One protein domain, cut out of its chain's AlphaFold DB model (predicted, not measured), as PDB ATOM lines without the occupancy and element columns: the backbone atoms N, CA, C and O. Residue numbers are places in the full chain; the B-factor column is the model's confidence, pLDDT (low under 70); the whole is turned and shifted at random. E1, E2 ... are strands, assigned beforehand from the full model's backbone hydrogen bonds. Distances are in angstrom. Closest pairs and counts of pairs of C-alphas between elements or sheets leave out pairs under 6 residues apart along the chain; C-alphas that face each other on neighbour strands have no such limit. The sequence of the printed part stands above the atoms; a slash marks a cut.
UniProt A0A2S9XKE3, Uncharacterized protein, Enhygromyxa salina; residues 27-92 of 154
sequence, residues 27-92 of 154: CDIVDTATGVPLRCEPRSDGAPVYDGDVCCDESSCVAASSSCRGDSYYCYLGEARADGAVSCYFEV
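AT A GLANCE: This is residues 27 to 92 of the 154 residues of an uncharacterized protein of Enhygromyxa salina (UniProt A0A2S9XKE3). Picture one strongly twisted sheet of five strands folded back on itself: E4, sharply bent, is the hinge between a leaf of E1 and E5 and a leaf of E2 and E3. The leaves are only partly face to face, and two loops mark the far ends of the whole, residues 27 to 40 leading into E1 and the link from E3 to E4. The printed part has 66 residues with five named strands, E1 to E5 in chain order, and no named helix; the class is all strand. The sheet is mixed, in the order E1, E5, E4, E2, E3. The whole is compact, with a radius of gyration of the C-alphas of 11.6 A and spans of 33 by 26 by 17 A.

HOW THE PARTS SIT: Start at Cys 27 and pass through residues 27 to 40, which hold no named element, to the edge strand E1, residues 41 to 44. Beside it look for E5, residues 86 to 92, its parallel neighbour at 52 degrees, where N 43 and O 90 are 2.9 A apart, within hydrogen-bond range. Next comes E2, residues 49 to 57, which bends by 75 degrees at residue 52 and is apart from E1. With E3, residues 60 to 63, the other edge strand, it forms an antiparallel hairpin at 126 degrees; N 55 and O 62 are 2.8 A apart. On E2's other side find E4, residues 71 to 80, antiparallel at 137 degrees, with N 54 and O 73 2.8 A apart. E4 bends by 108 degrees at residue 77, and its pairing is staggered: residues 71 to 77 pair with E2, residues 78 to 80 with E5. E4 and E5 are an antiparallel hairpin, with N 89 and O 77 2.8 A apart. In this folded sheet, one sheet bent back into two leaves, E1 and E5 face E2 and E3; the closest C-alphas of E3 and E5, those of Val 62 and Val 86, are 5.0 A apart.

IN THESE COORDINATES: Find C-alpha 41 at (142.911, 190.415, 143.252), where E1 begins; it runs 10.2 A to Ser 44. E2 runs 21.2 A from Val 49 to Asp 57, and E3 10.5 A from Ser 60 to Ala 63. E4 begins at C-alpha 71, (125.499, 186.036, 138.997), and spans 17.9 A to Ala 80. E5 runs 19.0 A from Val 86 to C-alpha 92 at (151.356, 185.958, 140.942).

THE WHOLE: Look to Ala 33 and Ser 66 for the two C-alphas farthest apart, 35.1 A. The printed part has no cut. The links from E1 to E2, E2 to E3 and E4 to E5 are tight, the link from E3 to E4 is short, and no link is long. The mean pLDDT of the printed part is 91.7, and no printed residue is under 70.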
ATOM      1  N   CYS A  27     137.784 184.005 138.254       93.81
ATOM      2  CA  CYS A  27     139.087 184.496 137.824       93.81
ATOM      3  C   CYS A  27     139.363 184.227 136.339       93.81
ATOM      4  O   CYS A  27     140.221 184.886 135.760       93.81
ATOM      5  N   ASP A  28     138.572 183.364 135.691       93.81
ATOM      6  CA  ASP A  28     138.599 183.169 134.233       93.81
ATOM      7  C   ASP A  28     137.931 184.331 133.466       93.81
ATOM      8  O   ASP A  28     137.995 184.407 132.234       93.81
ATOM      9  N   ILE A  29     137.282 185.266 134.171       91.88
ATOM     10  CA  ILE A  29     136.714 186.482 133.583       91.88
ATOM     11  C   ILE A  29     137.809 187.546 133.499       91.88
ATOM     12  O   ILE A  29     138.031 188.321 134.433       91.88
ATOM     13  N   VAL A  30     138.477 187.586 132.353       93.44
ATOM     14  CA  VAL A  30     139.670 188.411 132.125       93.44
ATOM     15  C   VAL A  30     139.419 189.598 131.196       93.44
ATOM     16  O   VAL A  30     138.502 189.584 130.367       93.44
ATOM     17  N   ASP A  31     140.269 190.619 131.301       93.25
ATOM     18  CA  ASP A  31     140.384 191.655 130.281       93.25
ATOM     19  C   ASP A  31     140.953 191.052 128.989       93.25
ATOM     20  O   ASP A  31     141.947 190.328 128.993       93.25
ATOM     21  N   THR A  32     140.322 191.341 127.851       93.19
ATOM     22  CA  THR A  32     140.710 190.720 126.573       93.19
ATOM     23  C   THR A  32     142.017 191.249 125.985       93.19
ATOM     24  O   THR A  32     142.562 190.613 125.084       93.19
ATOM     25  N   ALA A  33     142.478 192.423 126.419       93.19
ATOM     26  CA  ALA A  33     143.727 193.014 125.962       93.19
ATOM     27  C   ALA A  33     144.911 192.540 126.810       93.19
ATOM     28  O   ALA A  33     145.956 192.247 126.241       93.19
ATOM     29  N   THR A  34     144.739 192.439 128.132       94.19
ATOM     30  CA  THR A  34     145.847 192.142 129.055       94.19
ATOM     31  C   THR A  34     145.855 190.721 129.615       94.19
ATOM     32  O   THR A  34     146.876 190.272 130.131       94.19
ATOM     33  N   GLY A  35     144.727 190.007 129.545       94.00
ATOM     34  CA  GLY A  35     144.562 188.681 130.148       94.00
ATOM     35  C   GLY A  35     144.418 188.694 131.674       94.00
ATOM     36  O   GLY A  35     144.303 187.629 132.275       94.00
ATOM     37  N   VAL A  36     144.397 189.870 132.306       95.31
ATOM     38  CA  VAL A  36     144.298 190.006 133.765       95.31
ATOM     39  C   VAL A  36     142.860 189.745 134.231       95.31
ATOM     40  O   VAL A  36     141.925 190.294 133.635       95.31
ATOM     41  N   PRO A  37     142.640 188.951 135.299       93.56
ATOM     42  CA  PRO A  37     141.321 188.780 135.901       93.56
ATOM     43  C   PRO A  37     140.689 190.114 136.316       93.56
ATOM     44  O   PRO A  37     141.259 190.886 137.082       93.56
ATOM     45  N   LEU A  38     139.464 190.378 135.858       91.00
ATOM     46  CA  LEU A  38     138.767 191.646 136.120       91.00
ATOM     47  C   LEU A  38     138.250 191.769 137.559       91.00
ATOM     48  O   LEU A  38     137.900 192.864 137.999       91.00
ATOM     49  N   ARG A  39     138.112 190.640 138.263       90.94
ATOM     50  CA  ARG A  39     137.428 190.557 139.565       90.94
ATOM     51  C   ARG A  39     138.207 189.819 140.649       90.94
ATOM     52  O   ARG A  39     137.748 189.804 141.788       90.94
ATOM     53  N   CYS A  40     139.344 189.219 140.311       93.88
ATOM     54  CA  CYS A  40     140.206 188.561 141.285       93.88
ATOM     55  C   CYS A  40     141.426 189.433 141.560       93.88
ATOM     56  O   CYS A  40     142.061 189.915 140.629       93.88
ATOM     57  N   GLU A  41     141.736 189.650 142.835       94.38
ATOM     58  CA  GLU A  41     142.911 190.415 143.252       94.38
ATOM     59  C   GLU A  41     144.171 189.534 143.104       94.38
ATOM     60  O   GLU A  41     144.120 188.347 143.440       94.38
ATOM     61  N   PRO A  42     145.309 190.066 142.626       95.94
ATOM     62  CA  PRO A  42     146.548 189.304 142.606       95.94
ATOM     63  C   PRO A  42     147.025 189.051 144.039       95.94
ATOM     64  O   PRO A  42     146.963 189.946 144.888       95.94
ATOM     65  N   ARG A  43     147.531 187.849 144.313       96.56
ATOM     66  CA  ARG A  43     148.164 187.481 145.588       96.56
ATOM     67  C   ARG A  43     149.431 186.678 145.350       96.56
ATOM     68  O   ARG A  43     149.570 186.038 144.316       96.56
ATOM     69  N   SER A  44     150.344 186.702 146.315       95.69
ATOM     70  CA  SER A  44     151.483 185.784 146.327       95.69
ATOM     71  C   SER A  44     151.034 184.324 146.281       95.69
ATOM     72  O   SER A  44     149.930 184.003 146.730       95.69
ATOM     73  N   ASP A  45     151.944 183.446 145.859       93.12
ATOM     74  CA  ASP A  45     151.797 181.999 146.029       93.12
ATOM     75  C   ASP A  45     151.421 181.629 147.476       93.12
ATOM     76  O   ASP A  45     151.869 182.258 148.448       93.12
ATOM     77  N   GLY A  46     150.563 180.619 147.618       92.69
ATOM     78  CA  GLY A  46     150.003 180.211 148.903       92.69
ATOM     79  C   GLY A  46     148.849 181.097 149.371       92.69
ATOM     80  O   GLY A  46     148.612 181.210 150.581       92.69
ATOM     81  N   ALA A  47     148.128 181.726 148.437       94.50
ATOM     82  CA  ALA A  47     146.943 182.508 148.758       94.50
ATOM     83  C   ALA A  47     145.900 181.642 149.503       94.50
ATOM     84  O   ALA A  47     145.809 180.430 149.274       94.50
ATOM     85  N   PRO A  48     145.090 182.225 150.408       95.69
ATOM     86  CA  PRO A  48     144.071 181.470 151.129       95.69
ATOM     87  C   PRO A  48     143.121 180.731 150.181       95.69
ATOM     88  O   PRO A  48     142.718 181.261 149.148       95.69
ATOM     89  N   VAL A  49     142.739 179.508 150.551       96.31
ATOM     90  CA  VAL A  49     141.754 178.721 149.801       96.31
ATOM     91  C   VAL A  49     140.360 179.018 150.347       96.31
ATOM     92  O   VAL A  49     140.102 178.805 151.535       96.31
ATOM     93  N   TYR A  50     139.463 179.456 149.465       95.88
ATOM     94  CA  TYR A  50     138.042 179.614 149.762       95.88
ATOM     95  C   TYR A  50     137.247 178.353 149.394       95.88
ATOM     96  O   TYR A  50     136.478 177.867 150.220       95.88
ATOM     97  N   ASP A  51     137.464 177.816 148.185       94.31
ATOM     98  CA  ASP A  51     136.778 176.641 147.615       94.31
ATOM     99  C   ASP A  51     135.245 176.706 147.756       94.31
ATOM    100  O   ASP A  51     134.589 175.862 148.374       94.31
ATOM    101  N   GLY A  52     134.642 177.749 147.186       93.25
ATOM    102  CA  GLY A  52     133.218 178.014 147.370       93.25
ATOM    103  C   GLY A  52     132.599 178.833 146.252       93.25
ATOM    104  O   GLY A  52     133.281 179.535 145.512       93.25
ATOM    105  N   ASP A  53     131.277 178.728 146.126       93.88
ATOM    106  CA  ASP A  53     130.528 179.604 145.233       93.88
ATOM    107  C   ASP A  53     130.313 180.968 145.888       93.88
ATOM    108  O   ASP A  53     130.054 181.080 147.092       93.88
ATOM    109  N   VAL A  54     130.380 182.010 145.071       93.94
ATOM    110  CA  VAL A  54     130.139 183.396 145.448       93.94
ATOM    111  C   VAL A  54     129.039 183.993 144.584       93.94
ATOM    112  O   VAL A  54     128.897 183.677 143.403       93.94
ATOM    113  N   CYS A  55     128.251 184.879 145.181       93.38
ATOM    114  CA  CYS A  55     127.347 185.751 144.451       93.38
ATOM    115  C   CYS A  55     128.031 187.101 144.274       93.38
ATOM    116  O   CYS A  55     128.348 187.741 145.276       93.38
ATOM    117  N   CYS A  56     128.215 187.543 143.033       91.06
ATOM    118  CA  CYS A  56     128.860 188.822 142.753       91.06
ATOM    119  C   CYS A  56     127.876 189.834 142.153       91.06
ATOM    120  O   CYS A  56     127.097 189.511 141.252       91.06
ATOM    121  N   ASP A  57     127.937 191.069 142.644       85.94
ATOM    122  CA  ASP A  57     127.463 192.267 141.955       85.94
ATOM    123  C   ASP A  57     128.667 193.098 141.494       85.94
ATOM    124  O   ASP A  57     129.773 192.855 141.951       85.94
ATOM    125  N   GLU A  58     128.463 194.000 140.528       76.12
ATOM    126  CA  GLU A  58     129.456 194.847 139.832       76.12
ATOM    127  C   GLU A  58     130.898 194.838 140.381       76.12
ATOM    128  O   GLU A  58     131.813 194.484 139.635       76.12
ATOM    129  N   SER A  59     131.090 195.207 141.654       72.00
ATOM    130  CA  SER A  59     132.393 195.313 142.320       72.00
ATOM    131  C   SER A  59     132.557 194.472 143.593       72.00
ATOM    132  O   SER A  59     133.576 194.615 144.267       72.00
ATOM    133  N   SER A  60     131.569 193.671 144.003       86.00
ATOM    134  CA  SER A  60     131.629 192.948 145.275       86.00
ATOM    135  C   SER A  60     131.084 191.531 145.176       86.00
ATOM    136  O   SER A  60     130.084 191.268 144.515       86.00
ATOM    137  N   CYS A  61     131.749 190.606 145.859       92.69
ATOM    138  CA  CYS A  61     131.322 189.221 145.967       92.69
ATOM    139  C   CYS A  61     131.022 188.892 147.427       92.69
ATOM    140  O   CYS A  61     131.669 189.400 148.342       92.69
ATOM    141  N   VAL A  62     130.033 188.034 147.651       94.12
ATOM    142  CA  VAL A  62     129.678 187.480 148.963       94.12
ATOM    143  C   VAL A  62     129.520 185.972 148.846       94.12
ATOM    144  O   VAL A  62     129.282 185.457 147.753       94.12
ATOM    145  N   ALA A  63     129.601 185.258 149.968       92.25
ATOM    146  CA  ALA A  63     129.354 183.818 149.991       92.25
ATOM    147  C   ALA A  63     127.984 183.482 149.379       92.25
ATOM    148  O   ALA A  63     126.971 184.109 149.719       92.25
ATOM    149  N   ALA A  64     127.937 182.490 148.490       89.25
ATOM    150  CA  ALA A  64     126.677 182.067 147.903       89.25
ATOM    151  C   ALA A  64     125.738 181.482 148.969       89.25
ATOM    152  O   ALA A  64     126.135 180.733 149.863       89.25
ATOM    153  N   SER A  65     124.459 181.835 148.858       81.69
ATOM    154  CA  SER A  65     123.375 181.220 149.632       81.69
ATOM    155  C   SER A  65     122.532 180.318 148.721       81.69
ATOM    156  O   SER A  65     122.971 179.945 147.638       81.69
ATOM    157  N   SER A  66     121.294 179.985 149.103       78.06
ATOM    158  CA  SER A  66     120.405 179.172 148.257       78.06
ATOM    159  C   SER A  66     120.036 179.823 146.914       78.06
ATOM    160  O   SER A  66     119.501 179.145 146.043       78.06
ATOM    161  N   SER A  67     120.264 181.131 146.751       78.81
ATOM    162  CA  SER A  67     120.081 181.843 145.481       78.81
ATOM    163  C   SER A  67     120.918 183.122 145.434       78.81
ATOM    164  O   SER A  67     120.936 183.870 146.416       78.81
ATOM    165  N   CYS A  68     121.528 183.423 144.287       82.75
ATOM    166  CA  CYS A  68     122.180 184.708 144.053       82.75
ATOM    167  C   CYS A  68     121.182 185.761 143.567       82.75
ATOM    168  O   CYS A  68     120.309 185.490 142.743       82.75
ATOM    169  N   ARG A  69     121.311 186.982 144.095       75.56
ATOM    170  CA  ARG A  69     120.604 188.154 143.557       75.56
ATOM    171  C   ARG A  69     121.258 188.663 142.261       75.56
ATOM    172  O   ARG A  69     120.575 189.314 141.475       75.56
ATOM    173  N   GLY A  70     122.543 188.358 142.067       77.62
ATOM    174  CA  GLY A  70     123.310 188.556 140.836       77.62
ATOM    175  C   GLY A  70     123.755 187.223 140.235       77.62
ATOM    176  O   GLY A  70     123.080 186.206 140.402       77.62
ATOM    177  N   ASP A  71     124.906 187.236 139.577       87.50
ATOM    178  CA  ASP A  71     125.499 186.036 138.997       87.50
ATOM    179  C   ASP A  71     126.229 185.211 140.068       87.50
ATOM    180  O   ASP A  71     126.803 185.758 141.016       87.50
ATOM    181  N   SER A  72     126.206 183.888 139.906       91.44
ATOM    182  CA  SER A  72     126.974 182.950 140.725       91.44
ATOM    183  C   SER A  72     128.261 182.548 140.014       91.44
ATOM    184  O   SER A  72     128.204 182.095 138.866       91.44
ATOM    185  N   TYR A  73     129.380 182.618 140.719       93.25
ATOM    186  CA  TYR A  73     130.686 182.182 140.232       93.25
ATOM    187  C   TYR A  73     131.362 181.285 141.255       93.25
ATOM    188  O   TYR A  73     131.043 181.339 142.442       93.25
ATOM    189  N   TYR A  74     132.304 180.477 140.792       94.38
ATOM    190  CA  TYR A  74     133.171 179.697 141.654       94.38
ATOM    191  C   TYR A  74     134.427 180.503 142.002       94.38
ATOM    192  O   TYR A  74     134.978 181.203 141.156       94.38
ATOM    193  N   CYS A  75     134.859 180.413 143.258       95.62
ATOM    194  CA  CYS A  75     136.033 181.086 143.795       95.62
ATOM    195  C   CYS A  75     136.905 180.048 144.506       95.62
ATOM    196  O   CYS A  75     136.561 179.573 145.593       95.62
ATOM    197  N   TYR A  76     138.012 179.652 143.870       95.81
ATOM    198  CA  TYR A  76     138.922 178.660 144.442       95.81
ATOM    199  C   TYR A  76     139.829 179.279 145.506       95.81
ATOM    200  O   TYR A  76     139.765 178.895 146.675       95.81
ATOM    201  N   LEU A  77     140.636 180.264 145.107       97.38
ATOM    202  CA  LEU A  77     141.482 181.037 146.008       97.38
ATOM    203  C   LEU A  77     140.729 182.289 146.437       97.38
ATOM    204  O   LEU A  77     140.159 182.999 145.610       97.38
ATOM    205  N   GLY A  78     140.708 182.548 147.733       96.75
ATOM    206  CA  GLY A  78     139.979 183.657 148.303       96.75
ATOM    207  C   GLY A  78     139.876 183.588 149.814       96.75
ATOM    208  O   GLY A  78     140.182 182.578 150.450       96.75
ATOM    209  N   GLU A  79     139.370 184.663 150.397       96.38
ATOM    210  CA  GLU A  79     139.033 184.698 151.812       96.38
ATOM    211  C   GLU A  79     137.747 185.479 152.064       96.38
ATOM    212  O   GLU A  79     137.455 186.490 151.418       96.38
ATOM    213  N   ALA A  80     136.973 184.999 153.037       95.44
ATOM    214  CA  ALA A  80     135.835 185.735 153.558       95.44
ATOM    215  C   ALA A  80     136.326 186.816 154.527       95.44
ATOM    216  O   ALA A  80     136.990 186.534 155.526       95.44
ATOM    217  N   ARG A  81     135.947 188.058 154.248       92.19
ATOM    218  CA  ARG A  81     136.181 189.224 155.093       92.19
ATOM    219  C   ARG A  81     135.158 189.264 156.233       92.19
ATOM    220  O   ARG A  81     134.085 188.659 156.181       92.19
ATOM    221  N   ALA A  82     135.485 190.004 157.292       91.12
ATOM    222  CA  ALA A  82     134.661 190.082 158.503       91.12
ATOM    223  C   ALA A  82     133.267 190.707 158.278       91.12
ATOM    224  O   ALA A  82     132.361 190.503 159.084       91.12
ATOM    225  N   ASP A  83     133.097 191.466 157.198       89.12
ATOM    226  CA  ASP A  83     131.837 192.081 156.772       89.12
ATOM    227  C   ASP A  83     130.964 191.154 155.901       89.12
ATOM    228  O   ASP A  83     129.852 191.528 155.530       89.12
ATOM    229  N   GLY A  84     131.434 189.934 155.615       88.50
ATOM    230  CA  GLY A  84     130.743 188.950 154.785       88.50
ATOM    231  C   GLY A  84     131.057 189.049 153.291       88.50
ATOM    232  O   GLY A  84     130.555 188.219 152.527       88.50
ATOM    233  N   ALA A  85     131.883 190.012 152.870       93.44
ATOM    234  CA  ALA A  85     132.432 190.024 151.521       93.44
ATOM    235  C   ALA A  85     133.421 188.865 151.334       93.44
ATOM    236  O   ALA A  85     134.056 188.410 152.281       93.44
ATOM    237  N   VAL A  86     133.567 188.390 150.104       95.69
ATOM    238  CA  VAL A  86     134.580 187.413 149.706       95.69
ATOM    239  C   VAL A  86     135.475 188.081 148.678       95.69
ATOM    240  O   VAL A  86     134.988 188.586 147.669       95.69
ATOM    241  N   SER A  87     136.776 188.098 148.947       94.94
ATOM    242  CA  SER A  87     137.783 188.451 147.942       94.94
ATOM    243  C   SER A  87     138.279 187.170 147.304       94.94
ATOM    244  O   SER A  87     138.653 186.250 148.028       94.94
ATOM    245  N   CYS A  88     138.284 187.123 145.978       95.75
ATOM    246  CA  CYS A  88     138.843 186.017 145.212       95.75
ATOM    247  C   CYS A  88     140.199 186.416 144.651       95.75
ATOM    248  O   CYS A  88     140.428 187.594 144.367       95.75
ATOM    249  N   TYR A  89     141.080 185.435 144.503       96.50
ATOM    250  CA  TYR A  89     142.480 185.657 144.194       96.50
ATOM    251  C   TYR A  89     142.938 184.857 142.988       96.50
ATOM    252  O   TYR A  89     142.443 183.763 142.725       96.50
ATOM    253  N   PHE A  90     143.926 185.402 142.291       96.12
ATOM    254  CA  PHE A  90     144.802 184.634 141.419       96.12
ATOM    255  C   PHE A  90     146.240 184.813 141.899       96.12
ATOM    256  O   PHE A  90     146.581 185.847 142.480       96.12
ATOM    257  N   GLU A  91     147.068 183.796 141.701       96.75
ATOM    258  CA  GLU A  91     148.448 183.821 142.178       96.75
ATOM    259  C   GLU A  91     149.368 184.494 141.165       96.75
ATOM    260  O   GLU A  91     149.265 184.272 139.957       96.75
ATOM    261  N   VAL A  92     150.278 185.311 141.684       97.25
ATOM    262  CA  VAL A  92     151.356 185.958 140.942       97.25
ATOM    263  C   VAL A  92     152.697 185.626 141.592       97.25
ATOM    264  O   VAL A  92     152.764 185.440 142.814       97.25
TER     265      VAL A  92